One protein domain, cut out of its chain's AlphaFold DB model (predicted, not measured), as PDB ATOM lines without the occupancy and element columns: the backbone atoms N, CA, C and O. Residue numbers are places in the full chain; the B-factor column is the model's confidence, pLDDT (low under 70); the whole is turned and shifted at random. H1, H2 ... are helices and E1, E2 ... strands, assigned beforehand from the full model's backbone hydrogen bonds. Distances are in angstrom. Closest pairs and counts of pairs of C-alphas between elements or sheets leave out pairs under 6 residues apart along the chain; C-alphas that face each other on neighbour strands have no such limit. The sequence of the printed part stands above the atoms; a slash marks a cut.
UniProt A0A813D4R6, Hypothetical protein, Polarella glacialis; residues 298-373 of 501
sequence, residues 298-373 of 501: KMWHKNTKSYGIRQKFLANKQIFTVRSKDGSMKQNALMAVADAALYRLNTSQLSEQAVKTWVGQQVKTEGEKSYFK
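AT A GLANCE: This is residues 298 to 373 of the 501 residues of the protein "Hypothetical protein" of Polarella glacialis (UniProt A0A813D4R6). A small antiparallel sheet of three strands, E1 E2 E3, is packed with a helical hairpin: H1 runs lengthwise over E2, and H2 folds back beside H1 and packs on the sheet at E3. Beyond the last residue of H2 a little strand hairpin, E4 and E5, makes one end of the domain. The printed part has 76 residues with two named helices and five named strands, in the order E1 E2 E3 H1 H2 E4 E5, and its class is mixed, helices and strands. It is compact, with a radius of gyration of the C-alphas of 12.6 A and spans of 39 by 28 by 17 A.

IN THESE COORDINATES: Find C-alpha 298 at (93.427, 137.260, 82.986), where strand E1 begins and runs to residue 301. Strand E2 covers residues 306 to 311, 16.6 A from first to last C-alpha, and strand E3 covers residues 318 to 322, 11.1 A. Go on to C-alpha 331 at (101.960, 131.505, 74.765); from there helix H1 runs 22.2 A to residue 346. Helix H2, residues 352 to 361, is 14.3 A long. Strand E4 holds residues 364 to 366, and strand E5 holds residues 369 to 371, ending with C-alpha 371 at (118.845, 137.300, 80.715).

HOW THE PARTS SIT: Start with the sheet, a meander, each strand the antiparallel neighbour of the one before: E1, E2, E3. In the hairpin of E1 and E2, look for N 299 and O 308, 2.8 A apart, within hydrogen-bond range. In the hairpin of E2 and E3, N 309 and O 320 are 2.9 A apart. H1 and H2 on one face of this sheet make two layers, helices over strands. H1 lies over E2 at a height of 9.0 A over the sheet and runs along the strands, at 14 degrees to E2 on the local plane; the closest C-alphas of H1 and E2 are those of Ala 338 and Tyr 307, 6.6 A apart. H2 is on the sheet too, and its closest C-alpha to E3 is that of Lys 356, 6.6 A from that of Phe 320. The helical hairpin of H1 and H2 shows helices that touch, closest at the C-alphas of Ala 341 and Val 355, 6.3 A; they run opposite ways at a shallow tilt of 32 degrees, only just short of steep. In both helices every O i to N i+4 pair is within hydrogen-bond range. E4 and E5 form an antiparallel hairpin, with N 371 and O 364 3.1 A apart; both are apart from H1 and from E1, E2 and E3.

THE WHOLE: The two C-alphas farthest apart are those of Leu 314 and Glu 368, 39.8 A. The printed part has no cut, and no link is long. Mean pLDDT of the printed part is 81.2; look for values under 70 at residues 314 to 315, 361 to 366 and 368 to 373.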
ATOM      1  N   LYS A 298      92.581 137.119  84.184       95.25
ATOM      2  CA  LYS A 298      93.427 137.260  82.986       95.25
ATOM      3  C   LYS A 298      92.588 137.107  81.721       95.25
ATOM      4  O   LYS A 298      91.662 136.304  81.682       95.25
ATOM      5  N   MET A 299      92.946 137.835  80.672       95.31
ATOM      6  CA  MET A 299      92.326 137.746  79.350       95.31
ATOM      7  C   MET A 299      93.409 137.658  78.275       95.31
ATOM      8  O   MET A 299      94.345 138.455  78.275       95.31
ATOM      9  N   TRP A 300      93.291 136.702  77.352       95.62
ATOM     10  CA  TRP A 300      94.217 136.581  76.224       95.62
ATOM     11  C   TRP A 300      93.824 137.519  75.081       95.62
ATOM     12  O   TRP A 300      92.716 137.443  74.549       95.62
ATOM     13  N   HIS A 301      94.757 138.365  74.657       93.31
ATOM     14  CA  HIS A 301      94.618 139.228  73.493       93.31
ATOM     15  C   HIS A 301      95.284 138.573  72.278       93.31
ATOM     16  O   HIS A 301      96.504 138.634  72.121       93.31
ATOM     17  N   LYS A 302      94.475 137.971  71.393       90.44
ATOM     18  CA  LYS A 302      94.956 137.253  70.195       90.44
ATOM     19  C   LYS A 302      95.841 138.128  69.295       90.44
ATOM     20  O   LYS A 302      96.897 137.672  68.866       90.44
ATOM     21  N   ASN A 303      95.454 139.386  69.078       89.38
ATOM     22  CA  ASN A 303      96.142 140.296  68.152       89.38
ATOM     23  C   ASN A 303      97.549 140.682  68.626       89.38
ATOM     24  O   ASN A 303      98.462 140.813  67.821       89.38
ATOM     25  N   THR A 304      97.734 140.847  69.936       87.12
ATOM     26  CA  THR A 304      99.008 141.286  70.527       87.12
ATOM     27  C   THR A 304      99.797 140.144  71.159       87.12
ATOM     28  O   THR A 304     100.849 140.396  71.743       87.12
ATOM     29  N   LYS A 305      99.287 138.905  71.075       92.31
ATOM     30  CA  LYS A 305      99.842 137.706  71.724       92.31
ATOM     31  C   LYS A 305     100.250 137.976  73.180       92.31
ATOM     32  O   LYS A 305     101.382 137.716  73.582       92.31
ATOM     33  N   SER A 306      99.334 138.552  73.958       94.38
ATOM     34  CA  SER A 306      99.601 138.984  75.334       94.38
ATOM     35  C   SER A 306      98.445 138.673  76.283       94.38
ATOM     36  O   SER A 306      97.301 138.529  75.850       94.38
ATOM     37  N   TYR A 307      98.730 138.581  77.584       96.12
ATOM     38  CA  TYR A 307      97.708 138.440  78.624       96.12
ATOM     39  C   TYR A 307      97.462 139.785  79.311       96.12
ATOM     40  O   TYR A 307      98.378 140.366  79.885       96.12
ATOM     41  N   GLY A 308      96.229 140.287  79.276       94.81
ATOM     42  CA  GLY A 308      95.799 141.435  80.073       94.81
ATOM     43  C   GLY A 308      95.297 140.978  81.439       94.81
ATOM     44  O   GLY A 308      94.416 140.122  81.501       94.81
ATOM     45  N   ILE A 309      95.830 141.544  82.523       95.12
ATOM     46  CA  ILE A 309      95.330 141.327  83.888       95.12
ATOM     47  C   ILE A 309      94.319 142.427  84.219       95.12
ATOM     48  O   ILE A 309      94.600 143.613  84.031       95.12
ATOM     49  N   ARG A 310      93.125 142.036  84.672       93.88
ATOM     50  CA  ARG A 310      91.972 142.919  84.892       93.88
ATOM     51  C   ARG A 310      91.373 142.712  86.275       93.88
ATOM     52  O   ARG A 310      91.372 141.592  86.785       93.88
ATOM     53  N   GLN A 311      90.812 143.772  86.838       92.81
ATOM     54  CA  GLN A 311      89.960 143.683  88.022       92.81
ATOM     55  C   GLN A 311      88.543 143.262  87.593       92.81
ATOM     56  O   GLN A 311      87.997 143.818  86.640       92.81
ATOM     57  N   LYS A 312      87.964 142.249  88.250       86.50
ATOM     58  CA  LYS A 312      86.644 141.681  87.907       86.50
ATOM     59  C   LYS A 312      85.474 142.565  88.344       86.50
ATOM     60  O   LYS A 312      84.412 142.490  87.740       86.50
ATOM     61  N   PHE A 313      85.657 143.377  89.385       72.31
ATOM     62  CA  PHE A 313      84.623 144.260  89.927       72.31
ATOM     63  C   PHE A 313      84.977 145.725  89.659       72.31
ATOM     64  O   PHE A 313      86.110 146.130  89.905       72.31
ATOM     65  N   LEU A 314      83.983 146.481  89.173       54.31
ATOM     66  CA  LEU A 314      84.036 147.888  88.751       54.31
ATOM     67  C   LEU A 314      84.903 148.141  87.494       54.31
ATOM     68  O   LEU A 314      86.130 148.112  87.503       54.31
ATOM     69  N   ALA A 315      84.213 148.420  86.383       64.75
ATOM     70  CA  ALA A 315      84.738 148.934  85.110       64.75
ATOM     71  C   ALA A 315      85.635 148.019  84.244       64.75
ATOM     72  O   ALA A 315      86.153 148.499  83.236       64.75
ATOM     73  N   ASN A 316      85.805 146.722  84.557       77.25
ATOM     74  CA  ASN A 316      86.654 145.802  83.766       77.25
ATOM     75  C   ASN A 316      88.041 146.400  83.453       77.25
ATOM     76  O   ASN A 316      88.609 146.189  82.375       77.25
ATOM     77  N   LYS A 317      88.569 147.196  84.390       86.81
ATOM     78  CA  LYS A 317      89.769 147.992  84.167       86.81
ATOM     79  C   LYS A 317      90.965 147.060  84.024       86.81
ATOM     80  O   LYS A 317      91.247 146.231  84.891       86.81
ATOM     81  N   GLN A 318      91.665 147.188  82.902       90.88
ATOM     82  CA  GLN A 318      92.933 146.507  82.688       90.88
ATOM     83  C   GLN A 318      94.024 147.215  83.485       90.88
ATOM     84  O   GLN A 318      94.230 148.416  83.337       90.88
ATOM     85  N   ILE A 319      94.710 146.457  84.333       90.81
ATOM     86  CA  ILE A 319      95.713 146.975  85.266       90.81
ATOM     87  C   ILE A 319      97.075 146.991  84.575       90.81
ATOM     88  O   ILE A 319      97.767 148.009  84.538       90.81
ATOM     89  N   PHE A 320      97.452 145.856  83.982       90.62
ATOM     90  CA  PHE A 320      98.668 145.723  83.187       90.62
ATOM     91  C   PHE A 320      98.560 144.578  82.174       90.62
ATOM     92  O   PHE A 320      97.619 143.782  82.183       90.62
ATOM     93  N   THR A 321      99.548 144.514  81.285       92.88
ATOM     94  CA  THR A 321      99.638 143.523  80.212       92.88
ATOM     95  C   THR A 321     100.950 142.762  80.327       92.88
ATOM     96  O   THR A 321     102.020 143.368  80.319       92.88
ATOM     97  N   VAL A 322     100.873 141.438  80.381       92.19
ATOM     98  CA  VAL A 322     102.012 140.527  80.276       92.19
ATOM     99  C   VAL A 322     102.252 140.254  78.794       92.19
ATOM    100  O   VAL A 322     101.478 139.545  78.146       92.19
ATOM    101  N   ARG A 323     103.304 140.856  78.235       91.31
ATOM    102  CA  ARG A 323     103.702 140.674  76.833       91.31
ATOM    103  C   ARG A 323     105.201 140.433  76.723       91.31
ATOM    104  O   ARG A 323     105.977 141.029  77.464       91.31
ATOM    105  N   SER A 324     105.599 139.626  75.745       86.25
ATOM    106  CA  SER A 324     106.998 139.531  75.328       86.25
ATOM    107  C   SER A 324     107.369 140.804  74.574       86.25
ATOM    108  O   SER A 324     106.655 141.169  73.639       86.25
ATOM    109  N   LYS A 325     108.466 141.474  74.943       78.94
ATOM    110  CA  LYS A 325     108.917 142.698  74.255       78.94
ATOM    111  C   LYS A 325     109.177 142.446  72.766       78.94
ATOM    112  O   LYS A 325     108.762 143.245  71.935       78.94
ATOM    113  N   ASP A 326     109.744 141.281  72.462       82.12
ATOM    114  CA  ASP A 326     110.198 140.913  71.114       82.12
ATOM    115  C   ASP A 326     109.320 139.823  70.472       82.12
ATOM    116  O   ASP A 326     109.668 139.248  69.448       82.12
ATOM    117  N   GLY A 327     108.193 139.470  71.105       81.69
ATOM    118  CA  GLY A 327     107.321 138.380  70.639       81.69
ATOM    119  C   GLY A 327     107.925 136.967  70.732       81.69
ATOM    120  O   GLY A 327     107.298 136.018  70.270       81.69
ATOM    121  N   SER A 328     109.113 136.816  71.326       81.88
ATOM    122  CA  SER A 328     109.869 135.559  71.400       81.88
ATOM    123  C   SER A 328     109.290 134.520  72.368       81.88
ATOM    124  O   SER A 328     109.477 133.319  72.159       81.88
ATOM    125  N   MET A 329     108.568 134.932  73.417       82.00
ATOM    126  CA  MET A 329     107.969 133.976  74.354       82.00
ATOM    127  C   MET A 329     106.760 133.246  73.760       82.00
ATOM    128  O   MET A 329     105.808 133.857  73.269       82.00
ATOM    129  N   LYS A 330     106.757 131.914  73.896       89.06
ATOM    130  CA  LYS A 330     105.598 131.065  73.591       89.06
ATOM    131  C   LYS A 330     104.423 131.407  74.515       89.06
ATOM    132  O   LYS A 330     104.619 131.755  75.680       89.06
ATOM    133  N   GLN A 331     103.197 131.224  74.022       91.56
ATOM    134  CA  GLN A 331     101.960 131.505  74.765       91.56
ATOM    135  C   GLN A 331     101.926 130.831  76.148       91.56
ATOM    136  O   GLN A 331     101.535 131.475  77.117       91.56
ATOM    137  N   ASN A 332     102.405 129.587  76.265       88.06
ATOM    138  CA  ASN A 332     102.435 128.852  77.536       88.06
ATOM    139  C   ASN A 332     103.331 129.522  78.593       88.06
ATOM    140  O   ASN A 332     102.969 129.557  79.765       88.06
ATOM    141  N   ALA A 333     104.464 130.106  78.189       85.81
ATOM    142  CA  ALA A 333     105.356 130.815  79.109       85.81
ATOM    143  C   ALA A 333     104.722 132.128  79.594       85.81
ATOM    144  O   ALA A 333     104.731 132.426  80.786       85.81
ATOM    145  N   LEU A 334     104.089 132.881  78.685       89.69
ATOM    146  CA  LEU A 334     103.334 134.086  79.050       89.69
ATOM    147  C   LEU A 334     102.139 133.760  79.956       89.69
ATOM    148  O   LEU A 334     101.816 134.543  80.847       89.69
ATOM    149  N   MET A 335     101.504 132.603  79.747       93.38
ATOM    150  CA  MET A 335     100.409 132.119  80.583       93.38
ATOM    151  C   MET A 335     100.880 131.848  82.014       93.38
ATOM    152  O   MET A 335     100.239 132.330  82.942       93.38
ATOM    153  N   ALA A 336     102.020 131.173  82.186       89.50
ATOM    154  CA  ALA A 336     102.596 130.898  83.502       89.50
ATOM    155  C   ALA A 336     102.936 132.188  84.271       89.50
ATOM    156  O   ALA A 336     102.615 132.311  85.453       89.50
ATOM    157  N   VAL A 337     103.512 133.190  83.595       90.44
ATOM    158  CA  VAL A 337     103.790 134.504  84.208       90.44
ATOM    159  C   VAL A 337     102.491 135.217  84.606       90.44
ATOM    160  O   VAL A 337     102.417 135.812  85.681       90.44
ATOM    161  N   ALA A 338     101.454 135.141  83.767       93.75
ATOM    162  CA  ALA A 338     100.145 135.714  84.071       93.75
ATOM    163  C   ALA A 338      99.457 135.017  85.261       93.75
ATOM    164  O   ALA A 338      98.839 135.697  86.079       93.75
ATOM    165  N   ASP A 339      99.590 133.695  85.388       94.50
ATOM    166  CA  ASP A 339      99.049 132.926  86.516       94.50
ATOM    167  C   ASP A 339      99.764 133.242  87.826       94.50
ATOM    168  O   ASP A 339      99.107 133.503  88.834       94.50
ATOM    169  N   ALA A 340     101.094 133.332  87.805       90.38
ATOM    170  CA  ALA A 340     101.871 133.747  88.970       90.38
ATOM    171  C   ALA A 340     101.510 135.174  89.424       90.38
ATOM    172  O   ALA A 340     101.401 135.444  90.621       90.38
ATOM    173  N   ALA A 341     101.281 136.087  88.475       91.94
ATOM    174  CA  ALA A 341     100.844 137.445  88.775       91.94
ATOM    175  C   ALA A 341      99.432 137.476  89.390       91.94
ATOM    176  O   ALA A 341      99.213 138.179  90.376       91.94
ATOM    177  N   LEU A 342      98.486 136.693  88.854       93.88
ATOM    178  CA  LEU A 342      97.135 136.574  89.411       93.88
ATOM    179  C   LEU A 342      97.127 135.977  90.813       93.88
ATOM    180  O   LEU A 342      96.400 136.468  91.673       93.88
ATOM    181  N   TYR A 343      97.926 134.936  91.042       92.06
ATOM    182  CA  TYR A 343      98.040 134.304  92.349       92.06
ATOM    183  C   TYR A 343      98.474 135.325  93.407       92.06
ATOM    184  O   TYR A 343      97.813 135.464  94.432       92.06
ATOM    185  N   ARG A 344      99.514 136.117  93.121       89.81
ATOM    186  CA  ARG A 344     100.034 137.154  94.030       89.81
ATOM    187  C   ARG A 344      99.032 138.281  94.304       89.81
ATOM    188  O   ARG A 344      98.979 138.778  95.423       89.81
ATOM    189  N   LEU A 345      98.241 138.667  93.301       91.69
ATOM    190  CA  LEU A 345      97.185 139.672  93.461       91.69
ATOM    191  C   LEU A 345      96.024 139.156  94.321       91.69
ATOM    192  O   LEU A 345      95.570 139.856  95.218       91.69
ATOM    193  N   ASN A 346      95.555 137.932  94.067       89.56
ATOM    194  CA  ASN A 346      94.412 137.356  94.784       89.56
ATOM    195  C   ASN A 346      94.758 136.920  96.217       89.56
ATOM    196  O   ASN A 346      93.872 136.872  97.062       89.56
ATOM    197  N   THR A 347      96.024 136.607  96.497       86.44
ATOM    198  CA  THR A 347      96.510 136.284  97.852       86.44
ATOM    199  C   THR A 347      96.924 137.521  98.651       86.44
ATOM    200  O   THR A 347      97.427 137.385  99.762       86.44
ATOM    201  N   SER A 348      96.751 138.726  98.090       79.50
ATOM    202  CA  SER A 348      97.158 140.001  98.697       79.50
ATOM    203  C   SER A 348      98.635 140.062  99.116       79.50
ATOM    204  O   SER A 348      99.011 140.910  99.920       79.50
ATOM    205  N   GLN A 349      99.497 139.215  98.544       74.25
ATOM    206  CA  GLN A 349     100.931 139.207  98.848       74.25
ATOM    207  C   GLN A 349     101.637 140.471  98.345       74.25
ATOM    208  O   GLN A 349     102.675 140.854  98.875       74.25
ATOM    209  N   LEU A 350     101.113 141.096  97.285       82.38
ATOM    210  CA  LEU A 350     101.716 142.258  96.642       82.38
ATOM    211  C   LEU A 350     100.644 143.221  96.126       82.38
ATOM    212  O   LEU A 350      99.626 142.801  95.575       82.38
ATOM    213  N   SER A 351     100.916 144.523  96.229       89.19
ATOM    214  CA  SER A 351     100.087 145.559  95.607       89.19
ATOM    215  C   SER A 351     100.117 145.464  94.074       89.19
ATOM    216  O   SER A 351     101.075 144.955  93.486       89.19
ATOM    217  N   GLU A 352      99.103 146.010  93.394       89.12
ATOM    218  CA  GLU A 352      99.032 146.033  91.920       89.12
ATOM    219  C   GLU A 352     100.303 146.613  91.276       89.12
ATOM    220  O   GLU A 352     100.796 146.107  90.264       89.12
ATOM    221  N   GLN A 353     100.874 147.647  91.897       85.75
ATOM    222  CA  GLN A 353     102.085 148.325  91.442       85.75
ATOM    223  C   GLN A 353     103.347 147.482  91.682       85.75
ATOM    224  O   GLN A 353     104.232 147.437  90.822       85.75
ATOM    225  N   ALA A 354     103.406 146.742  92.793       83.69
ATOM    226  CA  ALA A 354     104.476 145.787  93.065       83.69
ATOM    227  C   ALA A 354     104.432 144.587  92.105       83.69
ATOM    228  O   ALA A 354     105.468 144.205  91.562       83.69
ATOM    229  N   VAL A 355     103.246 144.045  91.801       85.69
ATOM    230  CA  VAL A 355     103.093 142.962  90.812       85.69
ATOM    231  C   VAL A 355     103.462 143.444  89.410       85.69
ATOM    232  O   VAL A 355     104.196 142.758  88.702       85.69
ATOM    233  N   LYS A 356     103.037 144.650  89.014       83.75
ATOM    234  CA  LYS A 356     103.421 145.252  87.726       83.75
ATOM    235  C   LYS A 356     104.942 145.396  87.594       83.75
ATOM    236  O   LYS A 356     105.503 145.079  86.545       83.75
ATOM    237  N   THR A 357     105.605 145.836  88.660       81.81
ATOM    238  CA  THR A 357     107.068 145.977  88.707       81.81
ATOM    239  C   THR A 357     107.756 144.612  88.666       81.81
ATOM    240  O   THR A 357     108.707 144.428  87.910       81.81
ATOM    241  N   TRP A 358     107.230 143.628  89.401       83.38
ATOM    242  CA  TRP A 358     107.712 142.247  89.402       83.38
ATOM    243  C   TRP A 358     107.632 141.610  88.009       83.38
ATOM    244  O   TRP A 358     108.636 141.093  87.527       83.38
ATOM    245  N   VAL A 359     106.492 141.724  87.314       81.94
ATOM    246  CA  VAL A 359     106.333 141.235  85.931       81.94
ATOM    247  C   VAL A 359     107.363 141.880  84.998       81.94
ATOM    248  O   VAL A 359     107.939 141.197  84.155       81.94
ATOM    249  N   GLY A 360     107.645 143.176  85.169       72.50
ATOM    250  CA  GLY A 360     108.674 143.884  84.401       72.50
ATOM    251  C   GLY A 360     110.116 143.456  84.713       72.50
ATOM    252  O   GLY A 360     110.996 143.635  83.874       72.50
ATOM    253  N   GLN A 361     110.376 142.884  85.891       69.75
ATOM    254  CA  GLN A 361     111.709 142.438  86.315       69.75
ATOM    255  C   GLN A 361     112.055 141.011  85.876       69.75
ATOM    256  O   GLN A 361     113.238 140.689  85.795       69.75
ATOM    257  N   GLN A 362     111.062 140.167  85.585       64.12
ATOM    258  CA  GLN A 362     111.287 138.746  85.293       64.12
ATOM    259  C   GLN A 362     112.006 138.484  83.959       64.12
ATOM    260  O   GLN A 362     112.579 137.412  83.788       64.12
ATOM    261  N   VAL A 363     112.006 139.428  83.008       54.75
ATOM    262  CA  VAL A 363     112.593 139.201  81.677       54.75
ATOM    263  C   VAL A 363     113.239 140.480  81.147       54.75
ATOM    264  O   VAL A 363     112.549 141.390  80.685       54.75
ATOM    265  N   LYS A 364     114.576 140.552  81.178       53.69
ATOM    266  CA  LYS A 364     115.327 141.562  80.422       53.69
ATOM    267  C   LYS A 364     115.838 140.902  79.140       53.69
ATOM    268  O   LYS A 364     116.816 140.159  79.178       53.69
ATOM    269  N   THR A 365     115.175 141.157  78.013       48.81
ATOM    270  CA  THR A 365     115.740 140.842  76.695       48.81
ATOM    271  C   THR A 365     116.618 142.005  76.241       48.81
ATOM    272  O   THR A 365     116.137 143.131  76.077       48.81
ATOM    273  N   GLU A 366     117.908 141.741  76.052       50.88
ATOM    274  CA  GLU A 366     118.824 142.621  75.321       50.88
ATOM    275  C   GLU A 366     119.240 141.883  74.041       50.88
ATOM    276  O   GLU A 366     120.050 140.957  74.072       50.88
ATOM    277  N   GLY A 367     118.636 142.263  72.909       71.31
ATOM    278  CA  GLY A 367     118.820 141.583  71.621       71.31
ATOM    279  C   GLY A 367     118.062 140.250  71.532       71.31
ATOM    280  O   GLY A 367     116.938 140.147  72.007       71.31
ATOM    281  N   GLU A 368     118.675 139.224  70.928       53.03
ATOM    282  CA  GLU A 368     118.127 137.851  70.846       53.03
ATOM    283  C   GLU A 368     118.340 137.020  72.131       53.03
ATOM    284  O   GLU A 368     117.909 135.869  72.200       53.03
ATOM    285  N   LYS A 369     119.016 137.565  73.153       35.81
ATOM    286  CA  LYS A 369     119.356 136.833  74.380       35.81
ATOM    287  C   LYS A 369     118.465 137.261  75.546       35.81
ATOM    288  O   LYS A 369     118.355 138.444  75.874       35.81
ATOM    289  N   SER A 370     117.851 136.271  76.184       40.38
ATOM    290  CA  SER A 370     117.092 136.434  77.424       40.38
ATOM    291  C   SER A 370     118.038 136.316  78.614       40.38
ATOM    292  O   SER A 370     118.702 135.292  78.762       40.38
ATOM    293  N   TYR A 371     118.081 137.336  79.469       46.25
ATOM    294  CA  TYR A 371     118.845 137.300  80.715       46.25
ATOM    295  C   TYR A 371     117.884 137.217  81.903       46.25
ATOM    296  O   TYR A 371     116.936 138.005  82.003       46.25
ATOM    297  N   PHE A 372     118.148 136.294  82.828       44.34
ATOM    298  CA  PHE A 372     117.536 136.338  84.153       44.34
ATOM    299  C   PHE A 372     118.191 137.475  84.930       44.34
ATOM    300  O   PHE A 372     119.413 137.521  85.082       44.34
ATOM    301  N   LYS A 373     117.385 138.434  85.389       46.94
ATOM    302  CA  LYS A 373     117.900 139.540  86.188       46.94
ATOM    303  C   LYS A 373     118.220 138.998  87.580       46.94
ATOM    304  O   LYS A 373     117.313 138.795  88.384       46.94
TER     305      LYS A 373